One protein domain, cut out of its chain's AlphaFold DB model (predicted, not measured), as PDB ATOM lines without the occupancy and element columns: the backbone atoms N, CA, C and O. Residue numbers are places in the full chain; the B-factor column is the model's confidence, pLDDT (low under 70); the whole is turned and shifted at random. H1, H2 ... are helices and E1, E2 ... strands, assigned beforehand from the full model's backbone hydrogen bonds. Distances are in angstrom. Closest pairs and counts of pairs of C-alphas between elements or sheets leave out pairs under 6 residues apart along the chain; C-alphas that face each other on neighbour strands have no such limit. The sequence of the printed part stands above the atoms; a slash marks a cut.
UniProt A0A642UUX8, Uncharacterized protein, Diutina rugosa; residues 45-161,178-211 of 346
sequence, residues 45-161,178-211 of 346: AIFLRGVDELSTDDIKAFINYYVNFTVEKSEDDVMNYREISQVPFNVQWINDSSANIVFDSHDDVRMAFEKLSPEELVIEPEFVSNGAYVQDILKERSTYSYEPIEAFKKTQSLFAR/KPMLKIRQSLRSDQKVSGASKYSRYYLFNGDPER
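AT A GLANCE: This is residues 45 to 161 and 178 to 211 of the 346 residues of an uncharacterized protein of Diutina rugosa (UniProt A0A642UUX8). A strongly twisted sheet of four strands, E4 E5 E1 E6, has two helices, H1 and H2, packed on one face about perpendicular to each other, while H3 lies beside its edge strand E6. H4 packs across H1 on the side away from the sheet, the hairpin E2 and E3 starts directly from the end of H1, and the small corner of H5 and H6 lies by the end of E4. The 151 printed residues hold six named helices and six named strands, in the order E1 H1 E2 E3 E4 E5 H2 H3 H4 E6 H5 H6; both sheets are antiparallel and the class is mixed, helices and strands. The whole is compact, with a radius of gyration of the C-alphas of 16.5 A and spans of 48 by 43 by 27 A.

IN THESE COORDINATES: The larger sheet holds E4, residues 89 to 95, 18.6 A long; E5, residues 98 to 103, 16.5 A; E1, residues 45 to 49, 13.1 A, with C-alpha 45 at (107.083, 118.352, 119.263); and E6, residues 182 to 187, 14.8 A. The second sheet holds E2, residues 69 to 73, and E3, residues 79 to 83. The helices are H1, residues 56 to 68, 16.6 A; H2, 106 to 116, 15.1 A; H3, 131 to 138, 10.8 A; H4, 147 to 156, 15.4 A; H5, 196 to 199; and H6, 201 to 206, with C-alpha 206 at (119.975, 121.943, 136.513).

HOW THE PARTS SIT: In the larger sheet N 92 and O 100 of E4 and E5 are 2.8 A apart, N 48 and O 99 of E1 and E5 2.8 A, and N 47 and O 184 of E1 and E6 2.8 A, each within hydrogen-bond range. H1 and H2 are on the same face, two layers, helices over one face of a sheet, each at a height over the sheet of 8.4 A. H2 runs along the strands, at 4 degrees to E1 on the local plane; H1 runs slantwise to them, at 48 degrees to E5. H1 touches H2 with its residues 63 to 67 alone, the closest C-alphas being Val 67 and Ala 112, 5.7 A. H1 touches H4 at 85 degrees, about perpendicular, with C-alphas 62 and 149 5.9 A apart. H3 is on the sheet but over none of its strands; its closest C-alpha pair with E6 is Leu 138 and Arg 184, 5.3 A. In the hairpin E2 and E3, N 70 and O 82 are 2.8 A apart. H5 and H6 touch only at the corner, Ser 197 and Tyr 203 having the closest C-alphas at 5.0 A, and both only graze the sheet. Every O i to N i+4 pair is within hydrogen-bond range in H1, H2, H3 and H6, and 5 of 6 in H4; H5 is too short for one.

THE WHOLE: The C-alphas of Glu 75 and Gly 195, the two farthest apart, are 51.9 A apart. Residues 162 to 177 are not printed, and C-alphas 161 and 178 are 27.3 A apart across this cut. The link from H2 to H3 is long, with 14 residues, and residues 126 to 131 stand free. The mean pLDDT of the printed part is 85.8; residues 122 to 130, 158 to 161 and 210 to 211 are under 70.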
ATOM      1  N   ALA A  45     105.908 118.866 118.565       95.88
ATOM      2  CA  ALA A  45     107.083 118.352 119.263       95.88
ATOM      3  C   ALA A  45     107.811 117.212 118.533       95.88
ATOM      4  O   ALA A  45     107.203 116.262 118.039       95.88
ATOM      5  N   ILE A  46     109.144 117.270 118.559       96.50
ATOM      6  CA  ILE A  46     110.048 116.208 118.096       96.50
ATOM      7  C   ILE A  46     110.628 115.499 119.315       96.50
ATOM      8  O   ILE A  46     111.145 116.142 120.226       96.50
ATOM      9  N   PHE A  47     110.574 114.173 119.322       97.12
ATOM     10  CA  PHE A  47     111.227 113.347 120.328       97.12
ATOM     11  C   PHE A  47     112.678 113.087 119.923       97.12
ATOM     12  O   PHE A  47     112.944 112.628 118.813       97.12
ATOM     13  N   LEU A  48     113.605 113.354 120.837       96.31
ATOM     14  CA  LEU A  48     115.042 113.164 120.685       96.31
ATOM     15  C   LEU A  48     115.528 112.107 121.683       96.31
ATOM     16  O   LEU A  48     115.266 112.202 122.883       96.31
ATOM     17  N   ARG A  49     116.275 111.116 121.197       96.25
ATOM     18  CA  ARG A  49     116.846 110.012 121.982       96.25
ATOM     19  C   ARG A  49     118.366 109.966 121.837       96.25
ATOM     20  O   ARG A  49     118.885 110.254 120.762       96.25
ATOM     21  N   GLY A  50     119.057 109.547 122.898       93.69
ATOM     22  CA  GLY A  50     120.523 109.454 122.949       93.69
ATOM     23  C   GLY A  50     121.193 110.691 123.550       93.69
ATOM     24  O   GLY A  50     122.318 111.017 123.192       93.69
ATOM     25  N   VAL A  51     120.490 111.405 124.435       93.56
ATOM     26  CA  VAL A  51     120.954 112.664 125.050       93.56
ATOM     27  C   VAL A  51     121.676 112.469 126.393       93.56
ATOM     28  O   VAL A  51     121.865 113.434 127.124       93.56
ATOM     29  N   ASP A  52     122.112 111.246 126.714       91.31
ATOM     30  CA  ASP A  52     122.674 110.868 128.027       91.31
ATOM     31  C   ASP A  52     123.858 111.740 128.482       91.31
ATOM     32  O   ASP A  52     124.017 112.047 129.670       91.31
ATOM     33  N   GLU A  53     124.690 112.140 127.523       89.50
ATOM     34  CA  GLU A  53     125.920 112.910 127.737       89.50
ATOM     35  C   GLU A  53     125.776 114.387 127.342       89.50
ATOM     36  O   GLU A  53     126.727 115.154 127.474       89.50
ATOM     37  N   LEU A  54     124.595 114.808 126.878       89.56
ATOM     38  CA  LEU A  54     124.379 116.156 126.360       89.56
ATOM     39  C   LEU A  54     123.726 117.070 127.394       89.56
ATOM     40  O   LEU A  54     122.811 116.689 128.125       89.56
ATOM     41  N   SER A  55     124.162 118.326 127.422       90.31
ATOM     42  CA  SER A  55     123.480 119.380 128.170       90.31
ATOM     43  C   SER A  55     122.344 120.013 127.355       90.31
ATOM     44  O   SER A  55     122.255 119.883 126.136       90.31
ATOM     45  N   THR A  56     121.475 120.782 128.013       91.69
ATOM     46  CA  THR A  56     120.443 121.570 127.309       91.69
ATOM     47  C   THR A  56     121.046 122.558 126.319       91.69
ATOM     48  O   THR A  56     120.464 122.798 125.264       91.69
ATOM     49  N   ASP A  57     122.206 123.123 126.642       91.19
ATOM     50  CA  ASP A  57     122.887 124.070 125.763       91.19
ATOM     51  C   ASP A  57     123.478 123.369 124.537       91.19
ATOM     52  O   ASP A  57     123.494 123.949 123.455       91.19
ATOM     53  N   ASP A  58     123.894 122.108 124.678       92.12
ATOM     54  CA  ASP A  58     124.330 121.257 123.567       92.12
ATOM     55  C   ASP A  58     123.182 120.943 122.609       92.12
ATOM     56  O   ASP A  58     123.307 121.145 121.404       92.12
ATOM     57  N   ILE A  59     122.027 120.534 123.145       93.44
ATOM     58  CA  ILE A  59     120.825 120.269 122.342       93.44
ATOM     59  C   ILE A  59     120.367 121.549 121.629       93.44
ATOM     60  O   ILE A  59     120.037 121.525 120.445       93.44
ATOM     61  N   LYS A  60     120.396 122.698 122.315       93.69
ATOM     62  CA  LYS A  60     120.081 123.992 121.692       93.69
ATOM     63  C   LYS A  60     121.067 124.349 120.585       93.69
ATOM     64  O   LYS A  60     120.643 124.808 119.528       93.69
ATOM     65  N   ALA A  61     122.363 124.153 120.811       93.06
ATOM     66  CA  ALA A  61     123.387 124.412 119.806       93.06
ATOM     67  C   ALA A  61     123.221 123.496 118.585       93.06
ATOM     68  O   ALA A  61     123.340 123.980 117.464       93.06
ATOM     69  N   PHE A  62     122.875 122.222 118.798       94.38
ATOM     70  CA  PHE A  62     122.569 121.260 117.740       94.38
ATOM     71  C   PHE A  62     121.431 121.738 116.841       94.38
ATOM     72  O   PHE A  62     121.604 121.880 115.632       94.38
ATOM     73  N   ILE A  63     120.280 122.044 117.440       94.62
ATOM     74  CA  ILE A  63     119.097 122.477 116.691       94.62
ATOM     75  C   ILE A  63     119.382 123.800 115.988       94.62
ATOM     76  O   ILE A  63     119.073 123.944 114.811       94.62
ATOM     77  N   ASN A  64     120.039 124.746 116.664       93.56
ATOM     78  CA  ASN A  64     120.422 126.005 116.038       93.56
ATOM     79  C   ASN A  64     121.319 125.774 114.817       93.56
ATOM     80  O   ASN A  64     121.027 126.313 113.754       93.56
ATOM     81  N   TYR A  65     122.363 124.955 114.946       93.25
ATOM     82  CA  TYR A  65     123.306 124.684 113.864       93.25
ATOM     83  C   TYR A  65     122.614 124.148 112.601       93.25
ATOM     84  O   TYR A  65     122.894 124.645 111.516       93.25
ATOM     85  N   TYR A  66     121.705 123.177 112.738       93.25
ATOM     86  CA  TYR A  66     121.046 122.544 111.586       93.25
ATOM     87  C   TYR A  66     119.806 123.294 111.090       93.25
ATOM     88  O   TYR A  66     119.530 123.311 109.893       93.25
ATOM     89  N   VAL A  67     119.036 123.908 111.990       92.94
ATOM     90  CA  VAL A  67     117.741 124.516 111.646       92.94
ATOM     91  C   VAL A  67     117.878 126.004 111.334       92.94
ATOM     92  O   VAL A  67     117.332 126.468 110.325       92.94
ATOM     93  N   ASN A  68     118.619 126.734 112.170       91.88
ATOM     94  CA  ASN A  68     118.631 128.199 112.188       91.88
ATOM     95  C   ASN A  68     119.843 128.812 111.461       91.88
ATOM     96  O   ASN A  68     119.790 129.978 111.062       91.88
ATOM     97  N   PHE A  69     120.917 128.044 111.246       89.69
ATOM     98  CA  PHE A  69     122.153 128.515 110.616       89.69
ATOM     99  C   PHE A  69     122.460 127.788 109.298       89.69
ATOM    100  O   PHE A  69     122.171 126.611 109.125       89.69
ATOM    101  N   THR A  70     123.072 128.506 108.352       88.62
ATOM    102  CA  THR A  70     123.786 127.931 107.201       88.62
ATOM    103  C   THR A  70     125.281 128.028 107.448       88.62
ATOM    104  O   THR A  70     125.773 129.051 107.934       88.62
ATOM    105  N   VAL A  71     126.002 126.974 107.077       86.50
ATOM    106  CA  VAL A  71     127.463 126.956 107.095       86.50
ATOM    107  C   VAL A  71     127.978 127.315 105.708       86.50
ATOM    108  O   VAL A  71     127.807 126.553 104.758       86.50
ATOM    109  N   GLU A  72     128.626 128.469 105.599       86.62
ATOM    110  CA  GLU A  72     129.354 128.883 104.403       86.62
ATOM    111  C   GLU A  72     130.853 128.676 104.661       86.62
ATOM    112  O   GLU A  72     131.414 129.194 105.631       86.62
ATOM    113  N   LYS A  73     131.515 127.890 103.806       82.94
ATOM    114  CA  LYS A  73     132.974 127.727 103.855       82.94
ATOM    115  C   LYS A  73     133.620 128.886 103.106       82.94
ATOM    116  O   LYS A  73     133.342 129.061 101.920       82.94
ATOM    117  N   SER A  74     134.455 129.673 103.781       81.50
ATOM    118  CA  SER A  74     135.272 130.685 103.106       81.50
ATOM    119  C   SER A  74     136.487 130.048 102.420       81.50
ATOM    120  O   SER A  74     136.861 128.914 102.715       81.50
ATOM    121  N   GLU A  75     137.121 130.793 101.509       80.25
ATOM    122  CA  GLU A  75     138.350 130.372 100.811       80.25
ATOM    123  C   GLU A  75     139.518 130.071 101.773       80.25
ATOM    124  O   GLU A  75     140.391 129.273 101.444       80.25
ATOM    125  N   ASP A  76     139.490 130.644 102.980       81.12
ATOM    126  CA  ASP A  76     140.516 130.480 104.017       81.12
ATOM    127  C   ASP A  76     140.266 129.272 104.950       81.12
ATOM    128  O   ASP A  76     140.882 129.176 106.011       81.12
ATOM    129  N   ASP A  77     139.332 128.375 104.603       77.38
ATOM    130  CA  ASP A  77     138.894 127.231 105.430       77.38
ATOM    131  C   ASP A  77     138.316 127.645 106.804       77.38
ATOM    132  O   ASP A  77     138.233 126.866 107.757       77.38
ATOM    133  N   VAL A  78     137.874 128.904 106.911       77.56
ATOM    134  CA  VAL A  78     137.179 129.427 108.089       77.56
ATOM    135  C   VAL A  78     135.680 129.209 107.904       77.56
ATOM    136  O   VAL A  78     135.069 129.682 106.945       77.56
ATOM    137  N   MET A  79     135.067 128.491 108.844       81.94
ATOM    138  CA  MET A  79     133.621 128.266 108.851       81.94
ATOM    139  C   MET A  79     132.901 129.556 109.250       81.94
ATOM    140  O   MET A  79     133.037 130.021 110.385       81.94
ATOM    141  N   ASN A  80     132.111 130.114 108.332       83.25
ATOM    142  CA  ASN A  80     131.233 131.241 108.610       83.25
ATOM    143  C   ASN A  80     129.807 130.734 108.829       83.25
ATOM    144  O   ASN A  80     129.224 130.063 107.978       83.25
ATOM    145  N   TYR A  81     129.236 131.081 109.979       85.75
ATOM    146  CA  TYR A  81     127.870 130.716 110.338       85.75
ATOM    147  C   TYR A  81     126.944 131.896 110.073       85.75
ATOM    148  O   TYR A  81     127.048 132.933 110.734       85.75
ATOM    149  N   ARG A  82     126.035 131.737 109.110       86.75
ATOM    150  CA  ARG A  82     125.037 132.749 108.767       86.75
ATOM    151  C   ARG A  82     123.668 132.328 109.273       86.75
ATOM    152  O   ARG A  82     123.200 131.234 108.982       86.75
ATOM    153  N   GLU A  83     123.020 133.213 110.009       86.62
ATOM    154  CA  GLU A  83     121.657 133.007 110.487       86.62
ATOM    155  C   GLU A  83     120.650 133.167 109.338       86.62
ATOM    156  O   GLU A  83     120.725 134.134 108.574       86.62
ATOM    157  N   ILE A  84     119.733 132.204 109.197       86.00
ATOM    158  CA  ILE A  84     118.701 132.197 108.145       86.00
ATOM    159  C   ILE A  84     117.354 132.629 108.722       86.00
ATOM    160  O   ILE A  84     116.716 133.549 108.219       86.00
ATOM    161  N   SER A  85     116.913 131.921 109.760       79.75
ATOM    162  CA  SER A  85     115.613 132.072 110.398       79.75
ATOM    163  C   SER A  85     115.756 131.646 111.849       79.75
ATOM    164  O   SER A  85     116.296 130.576 112.117       79.75
ATOM    165  N   GLN A  86     115.307 132.483 112.779       85.75
ATOM    166  CA  GLN A  86     115.249 132.132 114.192       85.75
ATOM    167  C   GLN A  86     113.917 131.450 114.456       85.75
ATOM    168  O   GLN A  86     112.936 132.116 114.781       85.75
ATOM    169  N   VAL A  87     113.879 130.130 114.310       91.31
ATOM    170  CA  VAL A  87     112.738 129.364 114.801       91.31
ATOM    171  C   VAL A  87     112.881 129.240 116.317       91.31
ATOM    172  O   VAL A  87     113.869 128.652 116.776       91.31
ATOM    173  N   PRO A  88     111.957 129.805 117.115       92.06
ATOM    174  CA  PRO A  88     111.969 129.615 118.555       92.06
ATOM    175  C   PRO A  88     111.596 128.169 118.892       92.06
ATOM    176  O   PRO A  88     110.702 127.574 118.295       92.06
ATOM    177  N   PHE A  89     112.292 127.595 119.868       95.06
ATOM    178  CA  PHE A  89     111.987 126.263 120.378       95.06
ATOM    179  C   PHE A  89     112.385 126.139 121.847       95.06
ATOM    180  O   PHE A  89     113.252 126.857 122.355       95.06
ATOM    181  N   ASN A  90     111.773 125.172 122.523       93.25
ATOM    182  CA  ASN A  90     112.029 124.831 123.913       93.25
ATOM    183  C   ASN A  90     112.434 123.363 124.045       93.25
ATOM    184  O   ASN A  90     111.883 122.488 123.386       93.25
ATOM    185  N   VAL A  91     113.383 123.081 124.938       94.31
ATOM    186  CA  VAL A  91     113.813 121.709 125.238       94.31
ATOM    187  C   VAL A  91     113.129 121.251 126.524       94.31
ATOM    188  O   VAL A  91     113.342 121.831 127.590       94.31
ATOM    189  N   GLN A  92     112.314 120.205 126.424       92.44
ATOM    190  CA  GLN A  92     111.623 119.565 127.539       92.44
ATOM    191  C   GLN A  92     112.225 118.186 127.804       92.44
ATOM    192  O   GLN A  92     112.005 117.246 127.047       92.44
ATOM    193  N   TRP A  93     112.963 118.042 128.900       91.75
ATOM    194  CA  TRP A  93     113.517 116.748 129.294       91.75
ATOM    195  C   TRP A  93     112.419 115.771 129.728       91.75
ATOM    196  O   TRP A  93     111.478 116.138 130.431       91.75
ATOM    197  N   ILE A  94     112.538 114.512 129.308       91.31
ATOM    198  CA  ILE A  94     111.608 113.447 129.708       91.31
ATOM    199  C   ILE A  94     112.285 112.576 130.762       91.31
ATOM    200  O   ILE A  94     111.734 112.334 131.835       91.31
ATOM    201  N   ASN A  95     113.502 112.136 130.450       90.31
ATOM    202  CA  ASN A  95     114.384 111.345 131.298       90.31
ATOM    203  C   ASN A  95     115.843 111.667 130.925       90.31
ATOM    204  O   ASN A  95     116.089 112.560 130.123       90.31
ATOM    205  N   ASP A  96     116.812 110.947 131.486       90.06
ATOM    206  CA  ASP A  96     118.228 111.237 131.232       90.06
ATOM    207  C   ASP A  96     118.676 110.880 129.797       90.06
ATOM    208  O   ASP A  96     119.639 111.457 129.308       90.06
ATOM    209  N   SER A  97     117.942 110.007 129.098       92.31
ATOM    210  CA  SER A  97     118.290 109.494 127.761       92.31
ATOM    211  C   SER A  97     117.466 110.086 126.616       92.31
ATOM    212  O   SER A  97     117.739 109.805 125.444       92.31
ATOM    213  N   SER A  98     116.431 110.870 126.923       94.75
ATOM    214  CA  SER A  98     115.494 111.430 125.950       94.75
ATOM    215  C   SER A  98     114.917 112.778 126.375       94.75
ATOM    216  O   SER A  98     114.637 113.039 127.551       94.75
ATOM    217  N   ALA A  99     114.686 113.622 125.379       95.12
ATOM    218  CA  ALA A  99     114.086 114.936 125.528       95.12
ATOM    219  C   ALA A  99     113.153 115.223 124.346       95.12
ATOM    220  O   ALA A  99     113.341 114.699 123.254       95.12
ATOM    221  N   ASN A 100     112.169 116.087 124.552       96.12
ATOM    222  CA  ASN A 100     111.363 116.658 123.485       96.12
ATOM    223  C   ASN A 100     111.880 118.043 123.110       96.12
ATOM    224  O   ASN A 100     112.248 118.845 123.971       96.12
ATOM    225  N   ILE A 101     111.822 118.343 121.823       96.38
ATOM    226  CA  ILE A 101     112.025 119.671 121.266       96.38
ATOM    227  C   ILE A 101     110.645 120.182 120.877       96.38
ATOM    228  O   ILE A 101     110.006 119.614 119.996       96.38
ATOM    229  N   VAL A 102     110.172 121.208 121.574       95.38
ATOM    230  CA  VAL A 102     108.847 121.799 121.390       95.38
ATOM    231  C   VAL A 102     108.988 123.085 120.599       95.38
ATOM    232  O   VAL A 102     109.726 123.982 121.006       95.38
ATOM    233  N   PHE A 103     108.270 123.157 119.490       95.31
ATOM    234  CA  PHE A 103     108.182 124.317 118.619       95.31
ATOM    235  C   PHE A 103     106.821 124.986 118.786       95.31
ATOM    236  O   PHE A 103     105.899 124.415 119.372       95.31
ATOM    237  N   ASP A 104     106.700 126.195 118.252       91.06
ATOM    238  CA  ASP A 104     105.441 126.925 118.287       91.06
ATOM    239  C   ASP A 104     104.480 126.368 117.218       91.06
ATOM    240  O   ASP A 104     103.329 126.045 117.521       91.06
ATOM    241  N   SER A 105     104.929 126.213 115.968       90.31
ATOM    242  CA  SER A 105     104.088 125.739 114.858       90.31
ATOM    243  C   SER A 105     104.394 124.299 114.434       90.31
ATOM    244  O   SER A 105     105.530 123.834 114.505       90.31
ATOM    245  N   HIS A 106     103.384 123.608 113.896       89.75
ATOM    246  CA  HIS A 106     103.571 122.318 113.226       89.75
ATOM    247  C   HIS A 106     104.484 122.428 111.991       89.75
ATOM    248  O   HIS A 106     105.291 121.537 111.729       89.75
ATOM    249  N   ASP A 107     104.409 123.544 111.263       90.50
ATOM    250  CA  ASP A 107     105.257 123.779 110.088       90.50
ATOM    251  C   ASP A 107     106.740 123.889 110.476       90.50
ATOM    252  O   ASP A 107     107.615 123.384 109.767       90.50
ATOM    253  N   ASP A 108     107.021 124.481 111.640       92.94
ATOM    254  CA  ASP A 108     108.375 124.592 112.184       92.94
ATOM    255  C   ASP A 108     108.935 123.220 112.555       92.94
ATOM    256  O   ASP A 108     110.093 122.925 112.257       92.94
ATOM    257  N   VAL A 109     108.100 122.359 113.148       92.88
ATOM    258  CA  VAL A 109     108.459 120.965 113.431       92.88
ATOM    259  C   VAL A 109     108.812 120.234 112.157       92.88
ATOM    260  O   VAL A 109     109.844 119.577 112.102       92.88
ATOM    261  N   ARG A 110     107.976 120.358 111.127       90.62
ATOM    262  CA  ARG A 110     108.216 119.701 109.847       90.62
ATOM    263  C   ARG A 110     109.536 120.164 109.236       90.62
ATOM    264  O   ARG A 110     110.370 119.329 108.897       90.62
ATOM    265  N   MET A 111     109.757 121.476 109.156       91.81
ATOM    266  CA  MET A 111     111.009 122.028 108.637       91.81
ATOM    267  C   MET A 111     112.213 121.561 109.466       91.81
ATOM    268  O   MET A 111     113.257 121.223 108.909       91.81
ATOM    269  N   ALA A 112     112.095 121.543 110.794       93.56
ATOM    270  CA  ALA A 112     113.157 121.065 111.669       93.56
ATOM    271  C   ALA A 112     113.416 119.567 111.471       93.56
ATOM    272  O   ALA A 112     114.568 119.153 111.407       93.56
ATOM    273  N   PHE A 113     112.370 118.758 111.325       92.19
ATOM    274  CA  PHE A 113     112.476 117.322 111.093       92.19
ATOM    275  C   PHE A 113     113.182 117.020 109.767       92.19
ATOM    276  O   PHE A 113     114.116 116.218 109.745       92.19
ATOM    277  N   GLU A 114     112.802 117.715 108.691       91.88
ATOM    278  CA  GLU A 114     113.453 117.627 107.376       91.88
ATOM    279  C   GLU A 114     114.936 118.029 107.447       91.88
ATOM    280  O   GLU A 114     115.780 117.365 106.857       91.88
ATOM    281  N   LYS A 115     115.282 119.077 108.208       92.56
ATOM    282  CA  LYS A 115     116.671 119.553 108.350       92.56
ATOM    283  C   LYS A 115     117.539 118.730 109.304       92.56
ATOM    284  O   LYS A 115     118.760 118.826 109.235       92.56
ATOM    285  N   LEU A 116     116.943 117.993 110.240       93.12
ATOM    286  CA  LEU A 116     117.666 117.170 111.218       93.12
ATOM    287  C   LEU A 116     117.851 115.725 110.740       93.12
ATOM    288  O   LEU A 116     118.785 115.048 111.182       93.12
ATOM    289  N   SER A 117     116.961 115.255 109.864       91.94
ATOM    290  CA  SER A 117     117.027 113.936 109.245       91.94
ATOM    291  C   SER A 117     117.923 113.973 108.002       91.94
ATOM    292  O   SER A 117     117.691 114.789 107.116       91.94
ATOM    293  N   PRO A 118     118.914 113.074 107.875       88.00
ATOM    294  CA  PRO A 118     119.654 112.900 106.629       88.00
ATOM    295  C   PRO A 118     118.808 112.227 105.539       88.00
ATOM    296  O   PRO A 118     119.123 112.343 104.358       88.00
ATOM    297  N   GLU A 119     117.762 111.495 105.931       85.62
ATOM    298  CA  GLU A 119     116.825 110.849 105.018       85.62
ATOM    299  C   GLU A 119     115.700 111.822 104.662       85.62
ATOM    300  O   GLU A 119     114.975 112.284 105.552       85.62
ATOM    301  N   GLU A 120     115.542 112.104 103.368       78.12
ATOM    302  CA  GLU A 120     114.434 112.907 102.854       78.12
ATOM    303  C   GLU A 120     113.100 112.188 103.090       78.12
ATOM    304  O   GLU A 120     112.945 110.991 102.824       78.12
ATOM    305  N   LEU A 121     112.108 112.924 103.591       72.75
ATOM    306  CA  LEU A 121     110.734 112.443 103.642       72.75
ATOM    307  C   LEU A 121     110.189 112.391 102.211       72.75
ATOM    308  O   LEU A 121     109.936 113.418 101.595       72.75
ATOM    309  N   VAL A 122     109.993 111.182 101.685       67.12
ATOM    310  CA  VAL A 122     109.510 110.952 100.309       67.12
ATOM    311  C   VAL A 122     108.021 111.309 100.145       67.12
ATOM    312  O   VAL A 122     107.487 111.300  99.039       67.12
ATOM    313  N   ILE A 123     107.313 111.602 101.237       63.03
ATOM    314  CA  ILE A 123     105.856 111.716 101.234       63.03
ATOM    315  C   ILE A 123     105.444 113.188 101.211       63.03
ATOM    316  O   ILE A 123     105.710 113.936 102.151       63.03
ATOM    317  N   GLU A 124     104.757 113.580 100.137       62.88
ATOM    318  CA  GLU A 124     104.172 114.910 100.003       62.88
ATOM    319  C   GLU A 124     103.073 115.163 101.054       62.88
ATOM    320  O   GLU A 124     102.309 114.258 101.409       62.88
ATOM    321  N   PRO A 125     102.961 116.407 101.548       57.06
ATOM    322  CA  PRO A 125     102.165 116.770 102.723       57.06
ATOM    323  C   PRO A 125     100.642 116.742 102.517       57.06
ATOM    324  O   PRO A 125      99.905 117.099 103.435       57.06
ATOM    325  N   GLU A 126     100.139 116.359 101.341       55.44
ATOM    326  CA  GLU A 126      98.741 116.628 100.988       55.44
ATOM    327  C   GLU A 126      97.699 115.825 101.780       55.44
ATOM    328  O   GLU A 126      96.539 116.220 101.778       55.44
ATOM    329  N   PHE A 127      98.051 114.781 102.537       50.41
ATOM    330  CA  PHE A 127      97.066 114.110 103.395       50.41
ATOM    331  C   PHE A 127      97.655 113.588 104.710       50.41
ATOM    332  O   PHE A 127      98.169 112.473 104.792       50.41
ATOM    333  N   VAL A 128      97.411 114.348 105.783       54.19
ATOM    334  CA  VAL A 128      97.485 113.928 107.202       54.19
ATOM    335  C   VAL A 128      96.660 112.648 107.472       54.19
ATOM    336  O   VAL A 128      96.873 111.956 108.464       54.19
ATOM    337  N   SER A 129      95.760 112.273 106.557       57.38
ATOM    338  CA  SER A 129      94.942 111.055 106.621       57.38
ATOM    339  C   SER A 129      95.624 109.791 106.083       57.38
ATOM    340  O   SER A 129      95.072 108.698 106.220       57.38
ATOM    341  N   ASN A 130      96.800 109.898 105.455       68.50
ATOM    342  CA  ASN A 130      97.516 108.723 104.969       68.50
ATOM    343  C   ASN A 130      98.235 108.050 106.140       68.50
ATOM    344  O   ASN A 130      99.289 108.502 106.582       68.50
ATOM    345  N   GLY A 131      97.705 106.916 106.606       78.06
ATOM    346  CA  GLY A 131      98.328 106.127 107.676       78.06
ATOM    347  C   GLY A 131      99.801 105.780 107.409       78.06
ATOM    348  O   GLY A 131     100.571 105.646 108.351       78.06
ATOM    349  N   ALA A 132     100.230 105.708 106.144       81.06
ATOM    350  CA  ALA A 132     101.633 105.500 105.781       81.06
ATOM    351  C   ALA A 132     102.559 106.657 106.209       81.06
ATOM    352  O   ALA A 132     103.644 106.389 106.715       81.06
ATOM    353  N   TYR A 133     102.128 107.916 106.058       83.44
ATOM    354  CA  TYR A 133     102.892 109.105 106.464       83.44
ATOM    355  C   TYR A 133     103.114 109.129 107.975       83.44
ATOM    356  O   TYR A 133     104.233 109.263 108.462       83.44
ATOM    357  N   VAL A 134     102.027 108.898 108.711       85.62
ATOM    358  CA  VAL A 134     102.017 108.816 110.171       85.62
ATOM    359  C   VAL A 134     103.003 107.759 110.670       85.62
ATOM    360  O   VAL A 134     103.812 108.033 111.553       85.62
ATOM    361  N   GLN A 135     102.985 106.566 110.074       87.12
ATOM    362  CA  GLN A 135     103.919 105.500 110.441       87.12
ATOM    363  C   GLN A 135     105.368 105.854 110.096       87.12
ATOM    364  O   GLN A 135     106.282 105.470 110.819       87.12
ATOM    365  N   ASP A 136     105.600 106.584 109.007       88.00
ATOM    366  CA  ASP A 136     106.948 106.936 108.572       88.00
ATOM    367  C   ASP A 136     107.629 107.960 109.489       88.00
ATOM    368  O   ASP A 136     108.827 107.861 109.760       88.00
ATOM    369  N   ILE A 137     106.844 108.895 110.020       88.88
ATOM    370  CA  ILE A 137     107.284 109.917 110.973       88.88
ATOM    371  C   ILE A 137     107.493 109.355 112.391       88.88
ATOM    372  O   ILE A 137     108.292 109.881 113.173       88.88
ATOM    373  N   LEU A 138     106.771 108.289 112.746       91.25
ATOM    374  CA  LEU A 138     106.907 107.631 114.047       91.25
ATOM    375  C   LEU A 138     108.129 106.714 114.140       91.25
ATOM    376  O   LEU A 138     108.571 106.402 115.249       91.25
ATOM    377  N   LYS A 139     108.704 106.300 113.007       92.00
ATOM    378  CA  LYS A 139     109.942 105.516 112.992       92.00
ATOM    379  C   LYS A 139     111.107 106.348 113.517       92.00
ATOM    380  O   LYS A 139     111.333 107.470 113.073       92.00
ATOM    381  N   GLU A 140     111.881 105.771 114.434       93.31
ATOM    382  CA  GLU A 140     113.124 106.382 114.910       93.31
ATOM    383  C   GLU A 140     114.159 106.443 113.775       93.31
ATOM    384  O   GLU A 140     114.561 105.406 113.242       93.31
ATOM    385  N   ARG A 141     114.634 107.648 113.452       93.62
ATOM    386  CA  ARG A 141     115.683 107.900 112.453       93.62
ATOM    387  C   ARG A 141     116.948 108.407 113.112       93.62
ATOM    388  O   ARG A 141     116.884 109.114 114.114       93.62
ATOM    389  N   SER A 142     118.105 108.068 112.556       93.88
ATOM    390  CA  SER A 142     119.367 108.698 112.953       93.88
ATOM    391  C   SER A 142     119.426 110.130 112.440       93.88
ATOM    392  O   SER A 142     118.999 110.400 111.323       93.88
ATOM    393  N   THR A 143     119.998 111.025 113.230       94.31
ATOM    394  CA  THR A 143     120.263 112.410 112.818       94.31
ATOM    395  C   THR A 143     121.679 112.579 112.273       94.31
ATOM    396  O   THR A 143     122.474 111.635 112.245       94.31
ATOM    397  N   TYR A 144     122.000 113.799 111.842       92.69
ATOM    398  CA  TYR A 144     123.367 114.197 111.526       92.69
ATOM    399  C   TYR A 144     124.327 114.083 112.723       92.69
ATOM    400  O   TYR A 144     123.931 114.074 113.887       92.69
ATOM    401  N   SER A 145     125.624 114.013 112.413       90.62
ATOM    402  CA  SER A 145     126.689 113.894 113.413       90.62
ATOM    403  C   SER A 145     126.747 115.095 114.359       90.62
ATOM    404  O   SER A 145     126.605 116.239 113.936       90.62
ATOM    405  N   TYR A 146     127.051 114.832 115.630       86.81
ATOM    406  CA  TYR A 146     127.215 115.864 116.654       86.81
ATOM    407  C   TYR A 146     128.541 116.657 116.520       86.81
ATOM    408  O   TYR A 146     128.695 117.746 117.067       86.81
ATOM    409  N   GLU A 147     129.513 116.156 115.754       85.88
ATOM    410  CA  GLU A 147     130.870 116.730 115.675       85.88
ATOM    411  C   GLU A 147     130.951 118.228 115.324       85.88
ATOM    412  O   GLU A 147     131.727 118.945 115.964       85.88
ATOM    413  N   PRO A 148     130.178 118.759 114.356       85.88
ATOM    414  CA  PRO A 148     130.313 120.162 113.956       85.88
ATOM    415  C   PRO A 148     129.878 121.158 115.042       85.88
ATOM    416  O   PRO A 148     130.240 122.336 115.004       85.88
ATOM    417  N   ILE A 149     129.108 120.698 116.029       87.75
ATOM    418  CA  ILE A 149     128.460 121.553 117.028       87.75
ATOM    419  C   ILE A 149     129.473 122.061 118.045       87.75
ATOM    420  O   ILE A 149     129.368 123.196 118.501       87.75
ATOM    421  N   GLU A 150     130.490 121.269 118.378       84.69
ATOM    422  CA  GLU A 150     131.555 121.711 119.280       84.69
ATOM    423  C   GLU A 150     132.302 122.916 118.699       84.69
ATOM    424  O   GLU A 150     132.534 123.911 119.392       84.69
ATOM    425  N   ALA A 151     132.622 122.863 117.401       84.88
ATOM    426  CA  ALA A 151     133.235 123.977 116.686       84.88
ATOM    427  C   ALA A 151     132.294 125.189 116.640       84.88
ATOM    428  O   ALA A 151     132.711 126.318 116.909       84.88
ATOM    429  N   PHE A 152     131.007 124.957 116.376       87.44
ATOM    430  CA  PHE A 152     129.990 126.003 116.380       87.44
ATOM    431  C   PHE A 152     129.864 126.702 117.743       87.44
ATOM    432  O   PHE A 152     129.932 127.932 117.814       87.44
ATOM    433  N   LYS A 153     129.785 125.951 118.847       86.62
ATOM    434  CA  LYS A 153     129.719 126.503 120.210       86.62
ATOM    435  C   LYS A 153     130.926 127.377 120.535       86.62
ATOM    436  O   LYS A 153     130.757 128.447 121.125       86.62
ATOM    437  N   LYS A 154     132.130 126.968 120.113       84.62
ATOM    438  CA  LYS A 154     133.343 127.786 120.277       84.62
ATOM    439  C   LYS A 154     133.167 129.157 119.620       84.62
ATOM    440  O   LYS A 154     133.461 130.162 120.262       84.62
ATOM    441  N   THR A 155     132.599 129.217 118.413       80.00
ATOM    442  CA  THR A 155     132.361 130.495 117.711       80.00
ATOM    443  C   THR A 155     131.253 131.362 118.315       80.00
ATOM    444  O   THR A 155     131.338 132.589 118.243       80.00
ATOM    445  N   GLN A 156     130.235 130.759 118.938       80.00
ATOM    446  CA  GLN A 156     129.173 131.505 119.622       80.00
ATOM    447  C   GLN A 156     129.608 132.054 120.986       80.00
ATOM    448  O   GLN A 156     129.093 133.082 121.432       80.00
ATOM    449  N   SER A 157     130.551 131.389 121.659       77.88
ATOM    450  CA  SER A 157     131.022 131.824 122.971       77.88
ATOM    451  C   SER A 157     131.660 133.219 122.896       77.88
ATOM    452  O   SER A 157     132.566 133.478 122.103       77.88
ATOM    453  N   LEU A 158     131.203 134.144 123.746       64.62
ATOM    454  CA  LEU A 158     131.738 135.514 123.804       64.62
ATOM    455  C   LEU A 158     133.241 135.543 124.124       64.62
ATOM    456  O   LEU A 158     133.934 136.471 123.718       64.62
ATOM    457  N   PHE A 159     133.753 134.508 124.796       56.03
ATOM    458  CA  PHE A 159     135.177 134.345 125.081       56.03
ATOM    459  C   PHE A 159     136.029 134.271 123.810       56.03
ATOM    460  O   PHE A 159     137.076 134.908 123.763       56.03
ATOM    461  N   ALA A 160     135.546 133.621 122.745       57.97
ATOM    462  CA  ALA A 160     136.244 133.593 121.457       57.97
ATOM    463  C   ALA A 160     136.299 134.967 120.761       57.97
ATOM    464  O   ALA A 160     137.112 135.174 119.861       57.97
ATOM    465  N   ARG A 161     135.440 135.918 121.161       60.44
ATOM    466  CA  ARG A 161     135.416 137.285 120.615       60.44
ATOM    467  C   ARG A 161     136.299 138.266 121.382       60.44
ATOM    468  O   ARG A 161     136.648 139.297 120.814       60.44
ATOM    469  N   LYS A 178     130.892 109.456 120.905       77.88
ATOM    470  CA  LYS A 178     130.060 110.508 120.313       77.88
ATOM    471  C   LYS A 178     128.592 110.059 120.324       77.88
ATOM    472  O   LYS A 178     128.299 108.984 119.789       77.88
ATOM    473  N   PRO A 179     127.671 110.833 120.923       82.12
ATOM    474  CA  PRO A 179     126.293 110.397 121.074       82.12
ATOM    475  C   PRO A 179     125.618 110.312 119.704       82.12
ATOM    476  O   PRO A 179     125.582 111.282 118.946       82.12
ATOM    477  N   MET A 180     125.074 109.138 119.373       90.00
ATOM    478  CA  MET A 180     124.279 108.950 118.162       90.00
ATOM    479  C   MET A 180     122.829 109.331 118.454       90.00
ATOM    480  O   MET A 180     122.072 108.557 119.045       90.00
ATOM    481  N   LEU A 181     122.452 110.535 118.035       93.69
ATOM    482  CA  LEU A 181     121.120 111.076 118.260       93.69
ATOM    483  C   LEU A 181     120.106 110.482 117.282       93.69
ATOM    484  O   LEU A 181     120.345 110.415 116.070       93.69
ATOM    485  N   LYS A 182     118.954 110.081 117.820       96.00
ATOM    486  CA  LYS A 182     117.809 109.607 117.039       96.00
ATOM    487  C   LYS A 182     116.599 110.501 117.248       96.00
ATOM    488  O   LYS A 182     116.361 110.942 118.370       96.00
ATOM    489  N   ILE A 183     115.824 110.713 116.190       96.31
ATOM    490  CA  ILE A 183     114.603 111.519 116.216       96.31
ATOM    491  C   ILE A 183     113.396 110.749 115.694       96.31
ATOM    492  O   ILE A 183     113.521 109.857 114.858       96.31
ATOM    493  N   ARG A 184     112.223 111.126 116.192       95.25
ATOM    494  CA  ARG A 184     110.899 110.807 115.642       95.25
ATOM    495  C   ARG A 184     109.926 111.900 116.078       95.25
ATOM    496  O   ARG A 184     110.262 112.703 116.950       95.25
ATOM    497  N   GLN A 185     108.713 111.925 115.545       94.81
ATOM    498  CA  GLN A 185     107.686 112.801 116.118       94.81
ATOM    499  C   GLN A 185     107.330 112.368 117.539       94.81
ATOM    500  O   GLN A 185     107.284 111.173 117.856       94.81
ATOM    501  N   SER A 186     107.094 113.355 118.401       95.56
ATOM    502  CA  SER A 186     106.694 113.109 119.779       95.56
ATOM    503  C   SER A 186     105.252 112.611 119.846       95.56
ATOM    504  O   SER A 186     104.359 113.058 119.122       95.56
ATOM    505  N   LEU A 187     105.038 111.671 120.752       95.31
ATOM    506  CA  LEU A 187     103.736 111.190 121.166       95.31
ATOM    507  C   LEU A 187     103.320 111.869 122.472       95.31
ATOM    508  O   LEU A 187     104.136 112.424 123.213       95.31
ATOM    509  N   ARG A 188     102.035 111.802 122.808       93.12
ATOM    510  CA  ARG A 188     101.531 112.317 124.081       93.12
ATOM    511  C   ARG A 188     102.052 111.509 125.274       93.12
ATOM    512  O   ARG A 188     102.260 112.098 126.333       93.12
ATOM    513  N   SER A 189     102.344 110.220 125.104       92.38
ATOM    514  CA  SER A 189     103.064 109.422 126.110       92.38
ATOM    515  C   SER A 189     104.500 109.889 126.365       92.38
ATOM    516  O   SER A 189     105.003 109.680 127.468       92.38
ATOM    517  N   ASP A 190     105.135 110.585 125.416       92.38
ATOM    518  CA  ASP A 190     106.483 111.145 125.586       92.38
ATOM    519  C   ASP A 190     106.486 112.427 126.428       92.38
ATOM    520  O   ASP A 190     107.490 113.133 126.497       92.38
ATOM    521  N   GLN A 191     105.370 112.803 127.048       89.19
ATOM    522  CA  GLN A 191     105.360 113.932 127.966       89.19
ATOM    523  C   GLN A 191     106.223 113.653 129.199       89.19
ATOM    524  O   GLN A 191     106.404 112.517 129.642       89.19
ATOM    525  N   LYS A 192     106.750 114.737 129.772       85.62
ATOM    526  CA  LYS A 192     107.528 114.717 131.011       85.62
ATOM    527  C   LYS A 192     106.810 113.876 132.068       85.62
ATOM    528  O   LYS A 192     105.699 114.201 132.489       85.62
ATOM    529  N   VAL A 193     107.468 112.809 132.516       82.00
ATOM    530  CA  VAL A 193     106.902 111.904 133.518       82.00
ATOM    531  C   VAL A 193     106.719 112.674 134.825       82.00
ATOM    532  O   VAL A 193     107.639 113.340 135.310       82.00
ATOM    533  N   SER A 194     105.526 112.591 135.419       81.62
ATOM    534  CA  SER A 194     105.265 113.223 136.714       81.62
ATOM    535  C   SER A 194     106.290 112.743 137.747       81.62
ATOM    536  O   SER A 194     106.539 111.549 137.903       81.62
ATOM    537  N   GLY A 195     106.937 113.688 138.428       81.06
ATOM    538  CA  GLY A 195     107.992 113.386 139.394       81.06
ATOM    539  C   GLY A 195     109.380 113.119 138.803       81.06
ATOM    540  O   GLY A 195     110.295 112.932 139.600       81.06
ATOM    541  N   ALA A 196     109.584 113.187 137.477       81.12
ATOM    542  CA  ALA A 196     110.916 113.118 136.852       81.12
ATOM    543  C   ALA A 196     111.901 114.116 137.460       81.12
ATOM    544  O   ALA A 196     113.068 113.800 137.670       81.12
ATOM    545  N   SER A 197     111.403 115.281 137.877       82.31
ATOM    546  CA  SER A 197     112.196 116.289 138.579       82.31
ATOM    547  C   SER A 197     112.826 115.817 139.894       82.31
ATOM    548  O   SER A 197     113.771 116.443 140.362       82.31
ATOM    549  N   LYS A 198     112.321 114.736 140.503       85.62
ATOM    550  CA  LYS A 198     112.852 114.173 141.753       85.62
ATOM    551  C   LYS A 198     113.974 113.157 141.533       85.62
ATOM    552  O   LYS A 198     114.722 112.917 142.475       85.62
ATOM    553  N   TYR A 199     114.057 112.525 140.359       84.12
ATOM    554  CA  TYR A 199     114.953 111.381 140.137       84.12
ATOM    555  C   TYR A 199     115.858 111.499 138.910       84.12
ATOM    556  O   TYR A 199     116.920 110.887 138.909       84.12
ATOM    557  N   SER A 200     115.476 112.259 137.882       83.19
ATOM    558  CA  SER A 200     116.331 112.442 136.707       83.19
ATOM    559  C   SER A 200     117.543 113.289 137.077       83.19
ATOM    560  O   SER A 200     117.426 114.356 137.692       83.19
ATOM    561  N   ARG A 201     118.715 112.793 136.676       83.75
ATOM    562  CA  ARG A 201     120.013 113.421 136.907       83.75
ATOM    563  C   ARG A 201     120.013 114.861 136.415       83.75
ATOM    564  O   ARG A 201     120.447 115.754 137.140       83.75
ATOM    565  N   TYR A 202     119.476 115.081 135.216       82.25
ATOM    566  CA  TYR A 202     119.386 116.409 134.623       82.25
ATOM    567  C   TYR A 202     118.646 117.396 135.541       82.25
ATOM    568  O   TYR A 202     119.178 118.453 135.879       82.25
ATOM    569  N   TYR A 203     117.442 117.047 136.001       84.19
ATOM    570  CA  TYR A 203     116.632 117.947 136.828       84.19
ATOM    571  C   TYR A 203     117.207 118.181 138.224       84.19
ATOM    572  O   TYR A 203     117.004 119.254 138.794       84.19
ATOM    573  N   LEU A 204     117.930 117.204 138.773       83.75
ATOM    574  CA  LEU A 204     118.605 117.352 140.059       83.75
ATOM    575  C   LEU A 204     119.760 118.357 139.990       83.75
ATOM    576  O   LEU A 204     119.935 119.133 140.929       83.75
ATOM    577  N   PHE A 205     120.521 118.371 138.891       80.69
ATOM    578  CA  PHE A 205     121.649 119.292 138.723       80.69
ATOM    579  C   PHE A 205     121.240 120.665 138.186       80.69
ATOM    580  O   PHE A 205     121.755 121.680 138.655       80.69
ATOM    581  N   ASN A 206     120.297 120.715 137.245       79.06
ATOM    582  CA  ASN A 206     119.975 121.943 136.513       79.06
ATOM    583  C   ASN A 206     118.683 122.613 137.006       79.06
ATOM    584  O   ASN A 206     118.412 123.764 136.663       79.06
ATOM    585  N   GLY A 207     117.892 121.917 137.825       80.62
ATOM    586  CA  GLY A 207     116.561 122.355 138.223       80.62
ATOM    587  C   GLY A 207     115.525 122.177 137.112       80.62
ATOM    588  O   GLY A 207     115.818 121.768 135.989       80.62
ATOM    589  N   ASP A 208     114.270 122.469 137.443       78.19
ATOM    590  CA  ASP A 208     113.168 122.428 136.484       78.19
ATOM    591  C   ASP A 208     113.076 123.782 135.759       78.19
ATOM    592  O   ASP A 208     112.763 124.778 136.418       78.19
ATOM    593  N   PRO A 209     113.338 123.860 134.440       70.81
ATOM    594  CA  PRO A 209     113.298 125.122 133.704       70.81
ATOM    595  C   PRO A 209     111.899 125.757 133.729       70.81
ATOM    596  O   PRO A 209     111.781 126.979 133.694       70.81
ATOM    597  N   GLU A 210     110.844 124.945 133.857       69.06
ATOM    598  CA  GLU A 210     109.454 125.413 133.945       69.06
ATOM    599  C   GLU A 210     109.083 125.913 135.338       69.06
ATOM    600  O   GLU A 210     108.114 126.662 135.497       69.06
ATOM    601  N   ARG A 211     109.860 125.553 136.372       69.56
ATOM    602  CA  ARG A 211     109.742 126.204 137.675       69.56
ATOM    603  C   ARG A 211     110.366 127.578 137.546       69.56
ATOM    604  O   ARG A 211     111.463 127.833 138.037       69.56
TER     605      ARG A 211